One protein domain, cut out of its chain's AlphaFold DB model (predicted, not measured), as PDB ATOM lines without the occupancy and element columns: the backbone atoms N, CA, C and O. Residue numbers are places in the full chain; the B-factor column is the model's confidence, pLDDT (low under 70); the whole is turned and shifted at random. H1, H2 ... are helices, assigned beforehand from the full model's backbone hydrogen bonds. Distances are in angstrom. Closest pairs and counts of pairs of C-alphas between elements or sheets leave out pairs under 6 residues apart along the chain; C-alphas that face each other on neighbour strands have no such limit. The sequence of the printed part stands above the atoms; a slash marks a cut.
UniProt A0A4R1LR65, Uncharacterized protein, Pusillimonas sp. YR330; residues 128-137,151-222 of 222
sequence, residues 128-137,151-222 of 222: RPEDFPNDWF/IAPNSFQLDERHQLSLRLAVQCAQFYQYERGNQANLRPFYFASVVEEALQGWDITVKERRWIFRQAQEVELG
ATOM      1  N   ARG A 128      98.572 -30.792 -25.840       73.50
ATOM      2  CA  ARG A 128      99.091 -31.877 -26.678       73.50
ATOM      3  C   ARG A 128      98.419 -33.176 -26.219       73.50
ATOM      4  O   ARG A 128      98.654 -33.584 -25.078       73.50
ATOM      5  N   PRO A 129      97.611 -33.830 -27.064       69.25
ATOM      6  CA  PRO A 129      96.838 -34.971 -26.613       69.25
ATOM      7  C   PRO A 129      97.756 -36.168 -26.347       69.25
ATOM      8  O   PRO A 129      98.833 -36.289 -26.937       69.25
ATOM      9  N   GLU A 130      97.327 -37.075 -25.467       68.81
ATOM     10  CA  GLU A 130      98.097 -38.283 -25.127       68.81
ATOM     11  C   GLU A 130      98.367 -39.178 -26.351       68.81
ATOM     12  O   GLU A 130      99.351 -39.918 -26.371       68.81
ATOM     13  N   ASP A 131      97.520 -39.090 -27.386       67.88
ATOM     14  CA  ASP A 131      97.648 -39.818 -28.651       67.88
ATOM     15  C   ASP A 131      98.399 -39.043 -29.750       67.88
ATOM     16  O   ASP A 131      98.442 -39.518 -30.891       67.88
ATOM     17  N   PHE A 132      99.009 -37.887 -29.435       72.00
ATOM     18  CA  PHE A 132      99.817 -37.149 -30.407       72.00
ATOM     19  C   PHE A 132     100.914 -38.065 -30.980       72.00
ATOM     20  O   PHE A 132     101.585 -38.770 -30.214       72.00
ATOM     21  N   PRO A 133     101.099 -38.106 -32.314       67.56
ATOM     22  CA  PRO A 133     102.064 -39.000 -32.936       67.56
ATOM     23  C   PRO A 133     103.475 -38.789 -32.376       67.56
ATOM     24  O   PRO A 133     104.070 -37.728 -32.526       67.56
ATOM     25  N   ASN A 134     104.008 -39.830 -31.738       66.56
ATOM     26  CA  ASN A 134     105.383 -39.878 -31.230       66.56
ATOM     27  C   ASN A 134     106.295 -40.723 -32.140       66.56
ATOM     28  O   ASN A 134     107.438 -41.020 -31.791       66.56
ATOM     29  N   ASP A 135     105.769 -41.201 -33.271       57.50
ATOM     30  CA  ASP A 135     106.500 -42.017 -34.228       57.50
ATOM     31  C   ASP A 135     107.567 -41.203 -34.967       57.50
ATOM     32  O   ASP A 135     107.286 -40.134 -35.489       57.50
ATOM     33  N   TRP A 136     108.783 -41.766 -34.984       54.44
ATOM     34  CA  TRP A 136     109.961 -41.439 -35.792       54.44
ATOM     35  C   TRP A 136     109.894 -40.126 -36.576       54.44
ATOM     36  O   TRP A 136     109.264 -40.024 -37.627       54.44
ATOM     37  N   PHE A 137     110.669 -39.164 -36.089       53.28
ATOM     38  CA  PHE A 137     110.967 -37.925 -36.780       53.28
ATOM     39  C   PHE A 137     111.900 -38.244 -37.944       53.28
ATOM     40  O   PHE A 137     113.088 -38.505 -37.752       53.28
ATOM     41  N   ILE A 151     116.401 -43.156 -29.912       56.09
ATOM     42  CA  ILE A 151     115.930 -42.662 -31.217       56.09
ATOM     43  C   ILE A 151     114.607 -41.877 -31.063       56.09
ATOM     44  O   ILE A 151     114.019 -41.414 -32.036       56.09
ATOM     45  N   ALA A 152     114.115 -41.732 -29.830       61.94
ATOM     46  CA  ALA A 152     112.936 -40.935 -29.540       61.94
ATOM     47  C   ALA A 152     113.277 -39.433 -29.585       61.94
ATOM     48  O   ALA A 152     114.331 -39.039 -29.074       61.94
ATOM     49  N   PRO A 153     112.392 -38.599 -30.156       67.62
ATOM     50  CA  PRO A 153     112.529 -37.147 -30.103       67.62
ATOM     51  C   PRO A 153     112.586 -36.667 -28.650       67.62
ATOM     52  O   PRO A 153     111.930 -37.222 -27.763       67.62
ATOM     53  N   ASN A 154     113.355 -35.614 -28.397       77.81
ATOM     54  CA  ASN A 154     113.307 -34.943 -27.104       77.81
ATOM     55  C   ASN A 154     112.035 -34.074 -26.986       77.81
ATOM     56  O   ASN A 154     111.313 -33.854 -27.960       77.81
ATOM     57  N   SER A 155     111.750 -33.574 -25.782       78.00
ATOM     58  CA  SER A 155     110.552 -32.762 -25.525       78.00
ATOM     59  C   SER A 155     110.489 -31.502 -26.388       78.00
ATOM     60  O   SER A 155     109.423 -31.163 -26.882       78.00
ATOM     61  N   PHE A 156     111.630 -30.853 -26.626       78.38
ATOM     62  CA  PHE A 156     111.710 -29.649 -27.451       78.38
ATOM     63  C   PHE A 156     111.319 -29.933 -28.909       78.38
ATOM     64  O   PHE A 156     110.479 -29.239 -29.470       78.38
ATOM     65  N   GLN A 157     111.854 -31.009 -29.491       77.62
ATOM     66  CA  GLN A 157     111.525 -31.450 -30.850       77.62
ATOM     67  C   GLN A 157     110.040 -31.818 -30.988       77.62
ATOM     68  O   GLN A 157     109.415 -31.502 -31.998       77.62
ATOM     69  N   LEU A 158     109.461 -32.463 -29.968       78.38
ATOM     70  CA  LEU A 158     108.027 -32.767 -29.928       78.38
ATOM     71  C   LEU A 158     107.168 -31.498 -29.873       78.38
ATOM     72  O   LEU A 158     106.133 -31.437 -30.535       78.38
ATOM     73  N   ASP A 159     107.586 -30.493 -29.107       81.38
ATOM     74  CA  ASP A 159     106.840 -29.246 -28.954       81.38
ATOM     75  C   ASP A 159     106.887 -28.400 -30.239       81.38
ATOM     76  O   ASP A 159     105.837 -27.953 -30.705       81.38
ATOM     77  N   GLU A 160     108.056 -28.261 -30.881       80.38
ATOM     78  CA  GLU A 160     108.178 -27.602 -32.195       80.38
ATOM     79  C   GLU A 160     107.288 -28.275 -33.247       80.38
ATOM     80  O   GLU A 160     106.640 -27.623 -34.072       80.38
ATOM     81  N   ARG A 161     107.214 -29.604 -33.204       81.44
ATOM     82  CA  ARG A 161     106.434 -30.388 -34.155       81.44
ATOM     83  C   ARG A 161     104.935 -30.296 -33.932       81.44
ATOM     84  O   ARG A 161     104.164 -30.214 -34.893       81.44
ATOM     85  N   HIS A 162     104.524 -30.287 -32.670       84.00
ATOM     86  CA  HIS A 162     103.146 -30.022 -32.293       84.00
ATOM     87  C   HIS A 162     102.720 -28.625 -32.764       84.00
ATOM     88  O   HIS A 162     101.680 -28.489 -33.406       84.00
ATOM     89  N   GLN A 163     103.564 -27.608 -32.558       83.69
ATOM     90  CA  GLN A 163     103.311 -26.248 -33.043       83.69
ATOM     91  C   GLN A 163     103.195 -26.178 -34.570       83.69
ATOM     92  O   GLN A 163     102.264 -25.551 -35.076       83.69
ATOM     93  N   LEU A 164     104.086 -26.851 -35.309       85.19
ATOM     94  CA  LEU A 164     103.980 -26.963 -36.767       85.19
ATOM     95  C   LEU A 164     102.636 -27.576 -37.182       85.19
ATOM     96  O   LEU A 164     101.956 -27.050 -38.058       85.19
ATOM     97  N   SER A 165     102.235 -28.668 -36.531       86.31
ATOM     98  CA  SER A 165     100.985 -29.363 -36.846       86.31
ATOM     99  C   SER A 165      99.758 -28.484 -36.575       86.31
ATOM    100  O   SER A 165      98.832 -28.462 -37.383       86.31
ATOM    101  N   LEU A 166      99.758 -27.713 -35.483       85.00
ATOM    102  CA  LEU A 166      98.696 -26.746 -35.186       85.00
ATOM    103  C   LEU A 166      98.608 -25.640 -36.241       85.00
ATOM    104  O   LEU A 166      97.515 -25.330 -36.715       85.00
ATOM    105  N   ARG A 167      99.752 -25.072 -36.642       86.06
ATOM    106  CA  ARG A 167      99.803 -24.054 -37.700       86.06
ATOM    107  C   ARG A 167      99.272 -24.614 -39.022       86.06
ATOM    108  O   ARG A 167      98.378 -24.019 -39.616       86.06
ATOM    109  N   LEU A 168      99.704 -25.809 -39.422       86.62
ATOM    110  CA  LEU A 168      99.178 -26.479 -40.617       86.62
ATOM    111  C   LEU A 168      97.666 -26.733 -40.525       86.62
ATOM    112  O   LEU A 168      96.962 -26.563 -41.517       86.62
ATOM    113  N   ALA A 169      97.140 -27.092 -39.350       85.38
ATOM    114  CA  ALA A 169      95.703 -27.295 -39.158       85.38
ATOM    115  C   ALA A 169      94.907 -25.998 -39.366       85.38
ATOM    116  O   ALA A 169      93.896 -25.998 -40.069       85.38
ATOM    117  N   VAL A 170      95.393 -24.881 -38.822       83.81
ATOM    118  CA  VAL A 170      94.780 -23.554 -38.995       83.81
ATOM    119  C   VAL A 170      94.839 -23.112 -40.453       83.81
ATOM    120  O   VAL A 170      93.842 -22.641 -40.996       83.81
ATOM    121  N   GLN A 171      95.973 -23.321 -41.119       83.31
ATOM    122  CA  GLN A 171      96.131 -23.000 -42.534       83.31
ATOM    123  C   GLN A 171      95.173 -23.828 -43.410       83.31
ATOM    124  O   GLN A 171      94.526 -23.298 -44.314       83.31
ATOM    125  N   CYS A 172      95.007 -25.118 -43.097       82.25
ATOM    126  CA  CYS A 172      94.008 -25.970 -43.739       82.25
ATOM    127  C   CYS A 172      92.586 -25.436 -43.505       82.25
ATOM    128  O   CYS A 172      91.811 -25.349 -44.455       82.25
ATOM    129  N   ALA A 173      92.242 -25.041 -42.273       80.44
ATOM    130  CA  ALA A 173      90.942 -24.455 -41.933       80.44
ATOM    131  C   ALA A 173      90.653 -23.168 -42.725       80.44
ATOM    132  O   ALA A 173      89.575 -23.023 -43.303       80.44
ATOM    133  N   GLN A 174      91.631 -22.265 -42.829       79.19
ATOM    134  CA  GLN A 174      91.515 -21.046 -43.635       79.19
ATOM    135  C   GLN A 174      91.312 -21.359 -45.120       79.19
ATOM    136  O   GLN A 174      90.473 -20.735 -45.776       79.19
ATOM    137  N   PHE A 175      92.026 -22.359 -45.647       77.88
ATOM    138  CA  PHE A 175      91.824 -22.828 -47.015       77.88
ATOM    139  C   PHE A 175      90.398 -23.355 -47.231       77.88
ATOM    140  O   PHE A 175      89.747 -22.972 -48.205       77.88
ATOM    141  N   TYR A 176      89.868 -24.154 -46.297       76.19
ATOM    142  CA  TYR A 176      88.482 -24.632 -46.352       76.19
ATOM    143  C   TYR A 176      87.469 -23.481 -46.385       76.19
ATOM    144  O   TYR A 176      86.552 -23.490 -47.210       76.19
ATOM    145  N   GLN A 177      87.640 -22.478 -45.521       75.69
ATOM    146  CA  GLN A 177      86.746 -21.321 -45.454       75.69
ATOM    147  C   GLN A 177      86.789 -20.481 -46.735       75.69
ATOM    148  O   GLN A 177      85.735 -20.111 -47.260       75.69
ATOM    149  N   TYR A 178      87.991 -20.216 -47.259       74.44
ATOM    150  CA  TYR A 178      88.175 -19.479 -48.509       74.44
ATOM    151  C   TYR A 178      87.434 -20.160 -49.661       74.44
ATOM    152  O   TYR A 178      86.637 -19.528 -50.352       74.44
ATOM    153  N   GLU A 179      87.633 -21.465 -49.831       71.31
ATOM    154  CA  GLU A 179      87.025 -22.225 -50.920       71.31
ATOM    155  C   GLU A 179      85.497 -22.337 -50.789       71.31
ATOM    156  O   GLU A 179      84.785 -22.188 -51.785       71.31
ATOM    157  N   ARG A 180      84.962 -22.516 -49.568       70.25
ATOM    158  CA  ARG A 180      83.506 -22.470 -49.322       70.25
ATOM    159  C   ARG A 180      82.902 -21.109 -49.667       70.25
ATOM    160  O   ARG A 180      81.812 -21.055 -50.232       70.25
ATOM    161  N   GLY A 181      83.593 -20.022 -49.323       67.31
ATOM    162  CA  GLY A 181      83.154 -18.658 -49.620       67.31
ATOM    163  C   GLY A 181      83.212 -18.317 -51.111       67.31
ATOM    164  O   GLY A 181      82.361 -17.577 -51.601       67.31
ATOM    165  N   ASN A 182      84.179 -18.881 -51.839       63.03
ATOM    166  CA  ASN A 182      84.381 -18.615 -53.263       63.03
ATOM    167  C   ASN A 182      83.531 -19.512 -54.181       63.03
ATOM    168  O   ASN A 182      83.247 -19.125 -55.316       63.03
ATOM    169  N   GLN A 183      83.095 -20.697 -53.727       55.03
ATOM    170  CA  GLN A 183      82.234 -21.590 -54.509       55.03
ATOM    171  C   GLN A 183      81.176 -22.304 -53.656       55.03
ATOM    172  O   GLN A 183      81.469 -23.218 -52.892       55.03
ATOM    173  N   ALA A 184      79.900 -22.015 -53.927       51.31
ATOM    174  CA  ALA A 184      78.751 -22.738 -53.370       51.31
ATOM    175  C   ALA A 184      78.632 -24.218 -53.826       51.31
ATOM    176  O   ALA A 184      77.633 -24.857 -53.519       51.31
ATOM    177  N   ASN A 185      79.591 -24.771 -54.587       46.47
ATOM    178  CA  ASN A 185      79.444 -26.063 -55.281       46.47
ATOM    179  C   ASN A 185      80.743 -26.882 -55.443       46.47
ATOM    180  O   ASN A 185      80.890 -27.606 -56.431       46.47
ATOM    181  N   LEU A 186      81.685 -26.833 -54.500       48.69
ATOM    182  CA  LEU A 186      82.816 -27.768 -54.535       48.69
ATOM    183  C   LEU A 186      82.525 -29.044 -53.741       48.69
ATOM    184  O   LEU A 186      82.014 -29.022 -52.622       48.69
ATOM    185  N   ARG A 187      82.839 -30.191 -54.357       52.16
ATOM    186  CA  ARG A 187      82.637 -31.516 -53.761       52.16
ATOM    187  C   ARG A 187      83.682 -31.746 -52.658       52.16
ATOM    188  O   ARG A 187      84.868 -31.593 -52.947       52.16
ATOM    189  N   PRO A 188      83.292 -32.232 -51.465       53.38
ATOM    190  CA  PRO A 188      84.201 -32.512 -50.343       53.38
ATOM    191  C   PRO A 188      85.457 -33.328 -50.709       53.38
ATOM    192  O   PRO A 188      86.522 -33.129 -50.135       53.38
ATOM    193  N   PHE A 189      85.346 -34.217 -51.700       51.44
ATOM    194  CA  PHE A 189      86.423 -35.110 -52.135       51.44
ATOM    195  C   PHE A 189      87.587 -34.424 -52.867       51.44
ATOM    196  O   PHE A 189      88.693 -34.947 -52.817       51.44
ATOM    197  N   TYR A 190      87.373 -33.279 -53.527       58.97
ATOM    198  CA  TYR A 190      88.452 -32.568 -54.231       58.97
ATOM    199  C   TYR A 190      89.404 -31.857 -53.253       58.97
ATOM    200  O   TYR A 190      90.604 -31.750 -53.490       58.97
ATOM    201  N   PHE A 191      88.885 -31.421 -52.106       62.16
ATOM    202  CA  PHE A 191      89.670 -30.706 -51.101       62.16
ATOM    203  C   PHE A 191      90.573 -31.612 -50.289       62.16
ATOM    204  O   PHE A 191      91.734 -31.276 -50.076       62.16
ATOM    205  N   ALA A 192      90.051 -32.772 -49.877       67.06
ATOM    206  CA  ALA A 192      90.844 -33.766 -49.169       67.06
ATOM    207  C   ALA A 192      92.098 -34.126 -49.977       67.06
ATOM    208  O   ALA A 192      93.182 -34.144 -49.409       67.06
ATOM    209  N   SER A 193      91.976 -34.289 -51.303       71.88
ATOM    210  CA  SER A 193      93.128 -34.558 -52.168       71.88
ATOM    211  C   SER A 193      94.116 -33.394 -52.273       71.88
ATOM    212  O   SER A 193      95.312 -33.645 -52.225       71.88
ATOM    213  N   VAL A 194      93.657 -32.139 -52.378       69.81
ATOM    214  CA  VAL A 194      94.559 -30.972 -52.502       69.81
ATOM    215  C   VAL A 194      95.329 -30.726 -51.206       69.81
ATOM    216  O   VAL A 194      96.536 -30.499 -51.235       69.81
ATOM    217  N   VAL A 195      94.646 -30.795 -50.062       74.19
ATOM    218  CA  VAL A 195      95.295 -30.646 -48.755       74.19
ATOM    219  C   VAL A 195      96.220 -31.831 -48.488       74.19
ATOM    220  O   VAL A 195      97.325 -31.639 -47.995       74.19
ATOM    221  N   GLU A 196      95.821 -33.054 -48.848       77.50
ATOM    222  CA  GLU A 196      96.672 -34.232 -48.687       77.50
ATOM    223  C   GLU A 196      97.927 -34.149 -49.559       77.50
ATOM    224  O   GLU A 196      99.014 -34.426 -49.061       77.50
ATOM    225  N   GLU A 197      97.810 -33.714 -50.815       75.38
ATOM    226  CA  GLU A 197      98.947 -33.479 -51.712       75.38
ATOM    227  C   GLU A 197      99.878 -32.386 -51.169       75.38
ATOM    228  O   GLU A 197     101.097 -32.561 -51.153       75.38
ATOM    229  N   ALA A 198      99.331 -31.287 -50.645       73.44
ATOM    230  CA  ALA A 198     100.150 -30.233 -50.059       73.44
ATOM    231  C   ALA A 198     100.884 -30.717 -48.795       73.44
ATOM    232  O   ALA A 198     102.095 -30.544 -48.670       73.44
ATOM    233  N   LEU A 199     100.179 -31.423 -47.906       81.00
ATOM    234  CA  LEU A 199     100.734 -32.033 -46.696       81.00
ATOM    235  C   LEU A 199     101.720 -33.180 -46.985       81.00
ATOM    236  O   LEU A 199     102.526 -33.511 -46.119       81.00
ATOM    237  N   GLN A 200     101.679 -33.807 -48.164       80.62
ATOM    238  CA  GLN A 200     102.697 -34.776 -48.596       80.62
ATOM    239  C   GLN A 200     104.044 -34.113 -48.894       80.62
ATOM    240  O   GLN A 200     105.070 -34.779 -48.785       80.62
ATOM    241  N   GLY A 201     104.051 -32.827 -49.257       78.62
ATOM    242  CA  GLY A 201     105.287 -32.067 -49.438       78.62
ATOM    243  C   GLY A 201     106.025 -31.816 -48.123       78.62
ATOM    244  O   GLY A 201     107.239 -31.651 -48.123       78.62
ATOM    245  N   TRP A 202     105.310 -31.816 -46.998       82.38
ATOM    246  CA  TRP A 202     105.910 -31.678 -45.678       82.38
ATOM    247  C   TRP A 202     106.472 -33.010 -45.202       82.38
ATOM    248  O   TRP A 202     105.872 -34.069 -45.403       82.38
ATOM    249  N   ASP A 203     107.593 -32.945 -44.493       79.56
ATOM    250  CA  ASP A 203     108.192 -34.105 -43.841       79.56
ATOM    251  C   ASP A 203     107.388 -34.498 -42.592       79.56
ATOM    252  O   ASP A 203     107.855 -34.317 -41.473       79.56
ATOM    253  N   ILE A 204     106.133 -34.936 -42.775       79.06
ATOM    254  CA  ILE A 204     105.162 -35.335 -41.742       79.06
ATOM    255  C   ILE A 204     104.604 -36.739 -41.985       79.06
ATOM    256  O   ILE A 204     104.382 -37.184 -43.116       79.06
ATOM    257  N   THR A 205     104.353 -37.460 -40.896       80.50
ATOM    258  CA  THR A 205     103.828 -38.825 -40.915       80.50
ATOM    259  C   THR A 205     102.351 -38.858 -41.316       80.50
ATOM    260  O   THR A 205     101.611 -37.876 -41.232       80.50
ATOM    261  N   VAL A 206     101.870 -40.041 -41.709       81.31
ATOM    262  CA  VAL A 206     100.441 -40.260 -42.001       81.31
ATOM    263  C   VAL A 206      99.564 -39.960 -40.780       81.31
ATOM    264  O   VAL A 206      98.447 -39.463 -40.936       81.31
ATOM    265  N   LYS A 207     100.043 -40.266 -39.567       81.38
ATOM    266  CA  LYS A 207      99.282 -39.996 -38.344       81.38
ATOM    267  C   LYS A 207      99.195 -38.502 -38.060       81.38
ATOM    268  O   LYS A 207      98.100 -38.032 -37.768       81.38
ATOM    269  N   GLU A 208     100.295 -37.766 -38.227       83.06
ATOM    270  CA  GLU A 208     100.309 -36.302 -38.095       83.06
ATOM    271  C   GLU A 208      99.358 -35.658 -39.097       83.06
ATOM    272  O   GLU A 208      98.511 -34.867 -38.699       83.06
ATOM    273  N   ARG A 209      99.380 -36.079 -40.371       85.06
ATOM    274  CA  ARG A 209      98.414 -35.588 -41.369       85.06
ATOM    275  C   ARG A 209      96.967 -35.800 -40.933       85.06
ATOM    276  O   ARG A 209      96.168 -34.874 -40.990       85.06
ATOM    277  N   ARG A 210      96.613 -37.005 -40.473       83.69
ATOM    278  CA  ARG A 210      95.250 -37.305 -39.990       83.69
ATOM    279  C   ARG A 210      94.859 -36.453 -38.788       83.69
ATOM    280  O   ARG A 210      93.705 -36.042 -38.694       83.69
ATOM    281  N   TRP A 211      95.801 -36.216 -37.881       85.50
ATOM    282  CA  TRP A 211      95.586 -35.352 -36.730       85.50
ATOM    283  C   TRP A 211      95.350 -33.900 -37.168       85.50
ATOM    284  O   TRP A 211      94.328 -33.329 -36.803       85.50
ATOM    285  N   ILE A 212      96.199 -33.360 -38.049       85.50
ATOM    286  CA  ILE A 212      96.057 -32.024 -38.654       85.50
ATOM    287  C   ILE A 212      94.676 -31.863 -39.298       85.50
ATOM    288  O   ILE A 212      93.983 -30.883 -39.038       85.50
ATOM    289  N   PHE A 213      94.232 -32.848 -40.085       84.50
ATOM    290  CA  PHE A 213      92.903 -32.833 -40.700       84.50
ATOM    291  C   PHE A 213      91.765 -32.768 -39.677       84.50
ATOM    292  O   PHE A 213      90.813 -32.019 -39.880       84.50
ATOM    293  N   ARG A 214      91.852 -33.544 -38.589       84.38
ATOM    294  CA  ARG A 214      90.849 -33.525 -37.515       84.38
ATOM    295  C   ARG A 214      90.795 -32.147 -36.852       84.38
ATOM    296  O   ARG A 214      89.718 -31.584 -36.712       84.38
ATOM    297  N   GLN A 215      91.954 -31.593 -36.510       84.75
ATOM    298  CA  GLN A 215      92.053 -30.282 -35.870       84.75
ATOM    299  C   GLN A 215      91.546 -29.159 -36.781       84.75
ATOM    300  O   GLN A 215      90.811 -28.289 -36.330       84.75
ATOM    301  N   ALA A 216      91.842 -29.210 -38.082       83.06
ATOM    302  CA  ALA A 216      91.335 -28.236 -39.050       83.06
ATOM    303  C   ALA A 216      89.795 -28.208 -39.116       83.06
ATOM    304  O   ALA A 216      89.204 -27.146 -39.291       83.06
ATOM    305  N   GLN A 217      89.137 -29.364 -38.954       80.69
ATOM    306  CA  GLN A 217      87.674 -29.448 -38.873       80.69
ATOM    307  C   GLN A 217      87.136 -28.862 -37.564       80.69
ATOM    308  O   GLN A 217      86.087 -28.228 -37.573       80.69
ATOM    309  N   GLU A 218      87.840 -29.053 -36.448       78.75
ATOM    310  CA  GLU A 218      87.461 -28.477 -35.152       78.75
ATOM    311  C   GLU A 218      87.576 -26.944 -35.158       78.75
ATOM    312  O   GLU A 218      86.652 -26.277 -34.703       78.75
ATOM    313  N   VAL A 219      88.640 -26.385 -35.754       73.56
ATOM    314  CA  VAL A 219      88.809 -24.927 -35.952       73.56
ATOM    315  C   VAL A 219      87.677 -24.326 -36.784       73.56
ATOM    316  O   VAL A 219      87.287 -23.186 -36.563       73.56
ATOM    317  N   GLU A 220      87.149 -25.064 -37.762       62.94
ATOM    318  CA  GLU A 220      86.042 -24.584 -38.594       62.94
ATOM    319  C   GLU A 220      84.698 -24.560 -37.842       62.94
ATOM    320  O   GLU A 220      83.811 -23.780 -38.189       62.94
ATOM    321  N   LEU A 221      84.525 -25.442 -36.853       48.03
ATOM    322  CA  LEU A 221      83.248 -25.686 -36.174       48.03
ATOM    323  C   LEU A 221      83.101 -24.967 -34.821       48.03
ATOM    324  O   LEU A 221      82.011 -25.027 -34.245       48.03
ATOM    325  N   GLY A 222      84.162 -24.334 -34.314       47.31
ATOM    326  CA  GLY A 222      84.171 -23.525 -33.084       47.31
ATOM    327  C   GLY A 222      84.084 -22.032 -33.361       47.31
ATOM    328  O   GLY A 222      83.351 -21.353 -32.606       47.31
TER     329      GLY A 222
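Overview. This is residues 128 to 137 and 151 to 222 of the 222 residues of an uncharacterized protein of Pusillimonas sp. YR330 (UniProt A0A4R1LR65). One long helix, H1, makes the long axis, and the shorter H3 crosses it on one side at H1 residues 165 to 177. After H1 the chain folds back through H2, which runs near both of the others; the turn at residues 180 to 187 sticks out at one end. The printed part has 82 residues with three named helices, in the order H1, H2, H3, and no named strand; its class is all helix. It is only just compact, close to loose, with a radius of gyration of the C-alphas of 13.8 A, and elongated, spanning 47 by 25 by 16 A.

Along the chain. Find C-alpha 155 at (110.552, -32.762, -25.525); from there H1, residues 155 to 182, runs 40.7 A to C-alpha 182 at (84.381, -18.615, -53.263). Next look at residues 188 to 201, H2, which is 21.1 A long. H3, residues 206 to 221, is 23.3 A long and ends at C-alpha 221, (83.248, -25.686, -36.174).

Arrangement. Begin at H1: with residues 165 to 177 alone it touches H3, the closest C-alphas being those of Ala 169 and Ala 216, 4.5 A apart. These two run the same way at a steep tilt of 51 degrees. H2 is close to H1 but not clearly touching, with the C-alphas of Cys 172 and Val 195 closest at 7.0 A; they run opposite ways at 36 degrees, only just a steep tilt. H2 is also close to H3 but not clearly touching: the closest C-alphas, of Leu 199 and Arg 209, are 6.8 A apart, and the helices run opposite ways at a steep tilt of 49 degrees. In H1 and H3 every O i to N i+4 pair is within hydrogen-bond range; in H2, 7 of 10 are.

Size, cuts and confidence. The C-alphas farthest apart, of Ile 151 and Ala 184, are 47.6 A from each other. Residues 138 to 150 are not printed; C-alphas 137 and 151 stand 8.8 A apart across this cut. The links H1 to H2 and H2 to H3 are tight. The mean pLDDT of the printed part is 73.2; look for values under 70 at residues 129 to 131, 133 to 137, 151 to 153, 181 to 192, 194 and 220 to 222.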